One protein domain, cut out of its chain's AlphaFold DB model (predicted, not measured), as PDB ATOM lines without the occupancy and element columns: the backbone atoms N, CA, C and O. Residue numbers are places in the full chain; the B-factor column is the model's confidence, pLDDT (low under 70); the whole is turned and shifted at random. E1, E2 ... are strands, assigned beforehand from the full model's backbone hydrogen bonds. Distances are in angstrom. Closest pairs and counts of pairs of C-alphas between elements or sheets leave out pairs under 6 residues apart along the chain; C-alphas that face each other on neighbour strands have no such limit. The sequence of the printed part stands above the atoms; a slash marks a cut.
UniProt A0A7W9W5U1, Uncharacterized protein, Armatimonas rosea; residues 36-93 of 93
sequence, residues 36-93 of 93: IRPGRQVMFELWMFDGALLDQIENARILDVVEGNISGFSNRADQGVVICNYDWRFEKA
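What this domain is: This is residues 36 to 93 of the 93 residues of an uncharacterized protein of Armatimonas rosea (UniProt A0A7W9W5U1). With little regular structure, the printed part is a long, bent two-stranded hairpin, E1 and E2, followed by a winding stretch without named elements. The hairpin's tip, residues 49 to 54, sticks out at one end and a tail, residues 85 to 93, at the other. The 58 printed residues hold two named strands, E1 then E2, antiparallel, and no named helix; the class is all strand, with 23 residues in named elements. The whole is extended, a rod of 61 by 24 by 21 A, radius of gyration of the C-alphas 18.1 A.

How they stand to each other: E1, residues 41 to 50, and E2, residues 52 to 64, form a hairpin with a tight link, their directions 164 degrees apart. N 44 and O 61, 2.8 A, are within hydrogen-bond range. E2 bends by 54 degrees at residue 55.

Where its parts are: E1 begins at C-alpha 41 (87.554, -19.911, -13.849) and is 29.6 A long. E2 is 31.9 A long and ends at C-alpha 64 (89.480, -16.257, -16.049).

The domain as a whole: The C-alphas farthest apart, of Leu 54 and Ala 93, are 62.1 A apart. The printed part has no cut. Residue 70 is under 70 in pLDDT.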
ATOM      1  N   ILE A  36      79.766 -18.782 -21.286       90.94
ATOM      2  CA  ILE A  36      80.242 -18.954 -19.911       90.94
ATOM      3  C   ILE A  36      80.074 -17.638 -19.154       90.94
ATOM      4  O   ILE A  36      80.455 -16.572 -19.637       90.94
ATOM      5  N   ARG A  37      79.505 -17.712 -17.949       91.12
ATOM      6  CA  ARG A  37      79.294 -16.557 -17.077       91.12
ATOM      7  C   ARG A  37      80.630 -15.888 -16.722       91.12
ATOM      8  O   ARG A  37      81.541 -16.590 -16.281       91.12
ATOM      9  N   PRO A  38      80.749 -14.553 -16.854       90.44
ATOM     10  CA  PRO A  38      81.913 -13.818 -16.370       90.44
ATOM     11  C   PRO A  38      82.174 -14.025 -14.871       90.44
ATOM     12  O   PRO A  38      81.254 -14.285 -14.093       90.44
ATOM     13  N   GLY A  39      83.437 -13.895 -14.462       89.00
ATOM     14  CA  GLY A  39      83.889 -14.109 -13.082       89.00
ATOM     15  C   GLY A  39      84.087 -15.581 -12.708       89.00
ATOM     16  O   GLY A  39      84.249 -15.903 -11.532       89.00
ATOM     17  N   ARG A  40      84.053 -16.489 -13.690       89.88
ATOM     18  CA  ARG A  40      84.336 -17.918 -13.504       89.88
ATOM     19  C   ARG A  40      85.753 -18.248 -13.954       89.88
ATOM     20  O   ARG A  40      86.290 -17.588 -14.835       89.88
ATOM     21  N   GLN A  41      86.313 -19.306 -13.378       91.56
ATOM     22  CA  GLN A  41      87.554 -19.911 -13.849       91.56
ATOM     23  C   GLN A  41      87.241 -21.161 -14.657       91.56
ATOM     24  O   GLN A  41      86.432 -21.992 -14.241       91.56
ATOM     25  N   VAL A  42      87.884 -21.284 -15.813       92.44
ATOM     26  CA  VAL A  42      87.800 -22.458 -16.679       92.44
ATOM     27  C   VAL A  42      89.156 -23.138 -16.679       92.44
ATOM     28  O   VAL A  42      90.177 -22.519 -16.983       92.44
ATOM     29  N   MET A  43      89.150 -24.419 -16.333       94.44
ATOM     30  CA  MET A  43      90.321 -25.286 -16.323       94.44
ATOM     31  C   MET A  43      90.256 -26.166 -17.573       94.44
ATOM     32  O   MET A  43      89.219 -26.763 -17.855       94.44
ATOM     33  N   PHE A  44      91.341 -26.202 -18.341       93.88
ATOM     34  CA  PHE A  44      91.448 -27.001 -19.557       93.88
ATOM     35  C   PHE A  44      92.120 -28.329 -19.238       93.88
ATOM     36  O   PHE A  44      93.230 -28.357 -18.704       93.88
ATOM     37  N   GLU A  45      91.452 -29.412 -19.609       94.94
ATOM     38  CA  GLU A  45      91.977 -30.774 -19.564       94.94
ATOM     39  C   GLU A  45      92.181 -31.252 -21.003       94.94
ATOM     40  O   GLU A  45      91.307 -31.049 -21.849       94.94
ATOM     41  N   LEU A  46      93.327 -31.872 -21.287       95.62
ATOM     42  CA  LEU A  46      93.631 -32.459 -22.595       95.62
ATOM     43  C   LEU A  46      93.790 -33.962 -22.438       95.62
ATOM     44  O   LEU A  46      94.482 -34.416 -21.531       95.62
ATOM     45  N   TRP A  47      93.095 -34.718 -23.278       95.31
ATOM     46  CA  TRP A  47      93.050 -36.173 -23.223       95.31
ATOM     47  C   TRP A  47      93.371 -36.707 -24.616       95.31
ATOM     48  O   TRP A  47      92.860 -36.188 -25.610       95.31
ATOM     49  N   MET A  48      94.203 -37.741 -24.684       95.62
ATOM     50  CA  MET A  48      94.509 -38.468 -25.912       95.62
ATOM     51  C   MET A  48      94.169 -39.942 -25.705       95.62
ATOM     52  O   MET A  48      94.609 -40.554 -24.732       95.62
ATOM     53  N   PHE A  49      93.369 -40.508 -26.605       94.00
ATOM     54  CA  PHE A  49      92.811 -41.850 -26.464       94.00
ATOM     55  C   PHE A  49      92.848 -42.599 -27.799       94.00
ATOM     56  O   PHE A  49      92.482 -42.030 -28.825       94.00
ATOM     57  N   ASP A  50      93.240 -43.872 -27.764       91.88
ATOM     58  CA  ASP A  50      93.157 -44.816 -28.885       91.88
ATOM     59  C   ASP A  50      92.961 -46.240 -28.346       91.88
ATOM     60  O   ASP A  50      93.913 -46.908 -27.939       91.88
ATOM     61  N   GLY A  51      91.703 -46.667 -28.197       91.62
ATOM     62  CA  GLY A  51      91.323 -47.921 -27.521       91.62
ATOM     63  C   GLY A  51      91.624 -47.965 -26.010       91.62
ATOM     64  O   GLY A  51      90.937 -48.660 -25.261       91.62
ATOM     65  N   ALA A  52      92.601 -47.184 -25.554       94.31
ATOM     66  CA  ALA A  52      92.984 -46.912 -24.181       94.31
ATOM     67  C   ALA A  52      93.472 -45.455 -24.057       94.31
ATOM     68  O   ALA A  52      93.811 -44.807 -25.049       94.31
ATOM     69  N   LEU A  53      93.512 -44.937 -22.825       94.81
ATOM     70  CA  LEU A  53      94.077 -43.617 -22.544       94.81
ATOM     71  C   LEU A  53      95.581 -43.644 -22.841       94.81
ATOM     72  O   LEU A  53      96.318 -44.396 -22.205       94.81
ATOM     73  N   LEU A  54      96.011 -42.834 -23.804       95.12
ATOM     74  CA  LEU A  54      97.414 -42.707 -24.189       95.12
ATOM     75  C   LEU A  54      98.124 -41.640 -23.355       95.12
ATOM     76  O   LEU A  54      99.235 -41.867 -22.890       95.12
ATOM     77  N   ASP A  55      97.480 -40.484 -23.176       96.00
ATOM     78  CA  ASP A  55      98.016 -39.369 -22.395       96.00
ATOM     79  C   ASP A  55      96.893 -38.491 -21.831       96.00
ATOM     80  O   ASP A  55      95.793 -38.409 -22.393       96.00
ATOM     81  N   GLN A  56      97.182 -37.819 -20.720       96.56
ATOM     82  CA  GLN A  56      96.280 -36.880 -20.072       96.56
ATOM     83  C   GLN A  56      97.067 -35.746 -19.419       96.56
ATOM     84  O   GLN A  56      97.938 -35.962 -18.579       96.56
ATOM     85  N   ILE A  57      96.669 -34.516 -19.732       96.31
ATOM     86  CA  ILE A  57      97.162 -33.313 -19.072       96.31
ATOM     87  C   ILE A  57      96.000 -32.675 -18.323       96.31
ATOM     88  O   ILE A  57      95.103 -32.059 -18.909       96.31
ATOM     89  N   GLU A  58      96.029 -32.810 -17.003       93.50
ATOM     90  CA  GLU A  58      95.118 -32.102 -16.113       93.50
ATOM     91  C   GLU A  58      95.570 -30.653 -15.941       93.50
ATOM     92  O   GLU A  58      96.754 -30.374 -15.756       93.50
ATOM     93  N   ASN A  59      94.619 -29.717 -15.961       91.56
ATOM     94  CA  ASN A  59      94.884 -28.292 -15.734       91.56
ATOM     95  C   ASN A  59      95.953 -27.714 -16.670       91.56
ATOM     96  O   ASN A  59      96.718 -26.835 -16.272       91.56
ATOM     97  N   ALA A  60      95.971 -28.171 -17.926       95.06
ATOM     98  CA  ALA A  60      96.874 -27.693 -18.971       95.06
ATOM     99  C   ALA A  60      96.853 -26.159 -19.086       95.06
ATOM    100  O   ALA A  60      97.851 -25.532 -19.443       95.06
ATOM    101  N   ARG A  61      95.703 -25.547 -18.771       94.69
ATOM    102  CA  ARG A  61      95.563 -24.100 -18.620       94.69
ATOM    103  C   ARG A  61      94.419 -23.741 -17.679       94.69
ATOM    104  O   ARG A  61      93.420 -24.450 -17.622       94.69
ATOM    105  N   ILE A  62      94.539 -22.598 -17.008       93.81
ATOM    106  CA  ILE A  62      93.454 -21.967 -16.249       93.81
ATOM    107  C   ILE A  62      93.216 -20.583 -16.849       93.81
ATOM    108  O   ILE A  62      94.172 -19.838 -17.064       93.81
ATOM    109  N   LEU A  63      91.961 -20.267 -17.162       92.81
ATOM    110  CA  LEU A  63      91.549 -18.980 -17.719       92.81
ATOM    111  C   LEU A  63      90.449 -18.354 -16.863       92.81
ATOM    112  O   LEU A  63      89.476 -19.026 -16.519       92.81
ATOM    113  N   ASP A  64      90.573 -17.056 -16.595       92.50
ATOM    114  CA  ASP A  64      89.480 -16.257 -16.049       92.50
ATOM    115  C   ASP A  64      88.538 -15.833 -17.182       92.50
ATOM    116  O   ASP A  64      88.958 -15.309 -18.218       92.50
ATOM    117  N   VAL A  65      87.242 -16.054 -16.984       90.69
ATOM    118  CA  VAL A  65      86.202 -15.631 -17.920       90.69
ATOM    119  C   VAL A  65      85.876 -14.178 -17.629       90.69
ATOM    120  O   VAL A  65      85.285 -13.847 -16.598       90.69
ATOM    121  N   VAL A  66      86.257 -13.311 -18.558       87.88
ATOM    122  CA  VAL A  66      85.973 -11.880 -18.503       87.88
ATOM    123  C   VAL A  66      84.834 -11.529 -19.448       87.88
ATOM    124  O   VAL A  66      84.623 -12.169 -20.477       87.88
ATOM    125  N   GLU A  67      84.080 -10.500 -19.087       82.62
ATOM    126  CA  GLU A  67      83.022  -9.978 -19.935       82.62
ATOM    127  C   GLU A  67      83.641  -9.215 -21.115       82.62
ATOM    128  O   GLU A  67      84.322  -8.212 -20.922       82.62
ATOM    129  N   GLY A  68      83.438  -9.712 -22.340       74.25
ATOM    130  CA  GLY A  68      83.970  -9.066 -23.546       74.25
ATOM    131  C   GLY A  68      83.205  -7.799 -23.939       74.25
ATOM    132  O   GLY A  68      83.810  -6.820 -24.359       74.25
ATOM    133  N   ASN A  69      81.879  -7.810 -23.765       74.38
ATOM    134  CA  ASN A  69      80.989  -6.667 -23.963       74.38
ATOM    135  C   ASN A  69      80.062  -6.560 -22.756       74.38
ATOM    136  O   ASN A  69      79.505  -7.578 -22.350       74.38
ATOM    137  N   ILE A  70      79.860  -5.348 -22.229       69.06
ATOM    138  CA  ILE A  70      78.976  -5.107 -21.080       69.06
ATOM    139  C   ILE A  70      77.550  -5.541 -21.450       69.06
ATOM    140  O   ILE A  70      76.856  -4.878 -22.218       69.06
ATOM    141  N   SER A  71      77.136  -6.678 -20.910       70.12
ATOM    142  CA  SER A  71      75.861  -7.358 -21.144       70.12
ATOM    143  C   SER A  71      74.941  -7.294 -19.923       70.12
ATOM    144  O   SER A  71      73.743  -7.548 -20.030       70.12
ATOM    145  N   GLY A  72      75.493  -6.935 -18.757       73.75
ATOM    146  CA  GLY A  72      74.748  -6.842 -17.503       73.75
ATOM    147  C   GLY A  72      74.467  -8.199 -16.857       73.75
ATOM    148  O   GLY A  72      73.659  -8.275 -15.928       73.75
ATOM    149  N   PHE A  73      75.116  -9.278 -17.312       81.56
ATOM    150  CA  PHE A  73      75.003 -10.561 -16.630       81.56
ATOM    151  C   PHE A  73      75.596 -10.470 -15.228       81.56
ATOM    152  O   PHE A  73      76.741 -10.080 -15.019       81.56
ATOM    153  N   SER A  74      74.804 -10.885 -14.242       82.19
ATOM    154  CA  SER A  74      75.284 -11.000 -12.872       82.19
ATOM    155  C   SER A  74      76.416 -12.031 -12.778       82.19
ATOM    156  O   SER A  74      76.371 -13.078 -13.422       82.19
ATOM    157  N   ASN A  75      77.421 -11.749 -11.954       83.06
ATOM    158  CA  ASN A  75      78.547 -12.637 -11.653       83.06
ATOM    159  C   ASN A  75      78.405 -13.313 -10.277       83.06
ATOM    160  O   ASN A  75      79.389 -13.789  -9.711       83.06
ATOM    161  N   ARG A  76      77.194 -13.330  -9.704       85.19
ATOM    162  CA  ARG A  76      76.978 -13.880  -8.364       85.19
ATOM    163  C   ARG A  76      77.323 -15.368  -8.311       85.19
ATOM    164  O   ARG A  76      76.995 -16.138  -9.217       85.19
ATOM    165  N   ALA A  77      77.949 -15.772  -7.209       82.25
ATOM    166  CA  ALA A  77      78.443 -17.131  -7.019       82.25
ATOM    167  C   ALA A  77      77.331 -18.195  -7.031       82.25
ATOM    168  O   ALA A  77      77.587 -19.303  -7.495       82.25
ATOM    169  N   ASP A  78      76.118 -17.840  -6.594       88.12
ATOM    170  CA  ASP A  78      74.934 -18.709  -6.505       88.12
ATOM    171  C   ASP A  78      74.271 -19.019  -7.858       88.12
ATOM    172  O   ASP A  78      73.348 -19.827  -7.926       88.12
ATOM    173  N   GLN A  79      74.734 -18.405  -8.946       89.06
ATOM    174  CA  GLN A  79      74.198 -18.632 -10.287       89.06
ATOM    175  C   GLN A  79      74.939 -19.743 -11.038       89.06
ATOM    176  O   GLN A  79      76.109 -20.022 -10.783       89.06
ATOM    177  N   GLY A  80      74.272 -20.335 -12.032       88.88
ATOM    178  CA  GLY A  80      74.876 -21.329 -12.920       88.88
ATOM    179  C   GLY A  80      76.029 -20.775 -13.770       88.88
ATOM    180  O   GLY A  80      76.139 -19.566 -14.002       88.88
ATOM    181  N   VAL A  81      76.884 -21.684 -14.250       91.31
ATOM    182  CA  VAL A  81      78.065 -21.365 -15.074       91.31
ATOM    183  C   VAL A  81      77.686 -20.974 -16.504       91.31
ATOM    184  O   VAL A  81      78.347 -20.128 -17.096       91.31
ATOM    185  N   VAL A  82      76.619 -21.559 -17.050       91.12
ATOM    186  CA  VAL A  82      76.133 -21.281 -18.407       91.12
ATOM    187  C   VAL A  82      75.150 -20.108 -18.389       91.12
ATOM    188  O   VAL A  82      74.299 -20.000 -17.502       91.12
ATOM    189  N   ILE A  83      75.271 -19.222 -19.374       88.56
ATOM    190  CA  ILE A  83      74.321 -18.152 -19.663       88.56
ATOM    191  C   ILE A  83      73.376 -18.624 -20.769       88.56
ATOM    192  O   ILE A  83      73.809 -19.048 -21.835       88.56
ATOM    193  N   CYS A  84      72.076 -18.487 -20.537       86.19
ATOM    194  CA  CYS A  84      71.062 -18.650 -21.573       86.19
ATOM    195  C   CYS A  84      70.486 -17.282 -21.938       86.19
ATOM    196  O   CYS A  84      70.442 -16.390 -21.093       86.19
ATOM    197  N   ASN A  85      69.996 -17.130 -23.168       84.75
ATOM    198  CA  ASN A  85      69.183 -15.969 -23.523       84.75
ATOM    199  C   ASN A  85      67.843 -16.055 -22.782       84.75
ATOM    200  O   ASN A  85      67.204 -17.108 -22.786       84.75
ATOM    201  N   TYR A  86      67.420 -14.963 -22.150       85.19
ATOM    202  CA  TYR A  86      66.147 -14.881 -21.436       85.19
ATOM    203  C   TYR A  86      65.541 -13.481 -21.562       85.19
ATOM    204  O   TYR A  86      66.247 -12.505 -21.804       85.19
ATOM    205  N   ASP A  87      64.228 -13.404 -21.369       89.12
ATOM    206  CA  ASP A  87      63.439 -12.174 -21.354       89.12
ATOM    207  C   ASP A  87      62.468 -12.241 -20.169       89.12
ATOM    208  O   ASP A  87      62.008 -13.325 -19.799       89.12
ATOM    209  N   TRP A  88      62.189 -11.093 -19.556       89.44
ATOM    210  CA  TRP A  88      61.214 -10.974 -18.475       89.44
ATOM    211  C   TRP A  88      60.049 -10.124 -18.956       89.44
ATOM    212  O   TRP A  88      60.235  -8.969 -19.339       89.44
ATOM    213  N   ARG A  89      58.834 -10.670 -18.867       94.12
ATOM    214  CA  ARG A  89      57.601  -9.948 -19.186       94.12
ATOM    215  C   ARG A  89      56.778  -9.754 -17.928       94.12
ATOM    216  O   ARG A  89      56.549 -10.701 -17.181       94.12
ATOM    217  N   PHE A  90      56.333  -8.523 -17.718       90.75
ATOM    218  CA  PHE A  90      55.380  -8.191 -16.672       90.75
ATOM    219  C   PHE A  90      54.006  -8.050 -17.309       90.75
ATOM    220  O   PHE A  90      53.772  -7.130 -18.092       90.75
ATOM    221  N   GLU A  91      53.102  -8.960 -16.970       87.25
ATOM    222  CA  GLU A  91      51.698  -8.855 -17.343       87.25
ATOM    223  C   GLU A  91      50.920  -8.320 -16.143       87.25
ATOM    224  O   GLU A  91      51.036  -8.821 -15.023       87.25
ATOM    225  N   LYS A  92      50.169  -7.242 -16.367       80.31
ATOM    226  CA  LYS A  92      49.246  -6.716 -15.366       80.31
ATOM    227  C   LYS A  92      48.007  -7.611 -15.371       80.31
ATOM    228  O   LYS A  92      47.445  -7.829 -16.441       80.31
ATOM    229  N   ALA A  93      47.635  -8.120 -14.196       71.56
ATOM    230  CA  ALA A  93      46.395  -8.868 -13.997       71.56
ATOM    231  C   ALA A  93      45.157  -8.024 -14.336       71.56
ATOM    232  O   ALA A  93      45.200  -6.789 -14.100       71.56
TER     233      ALA A  93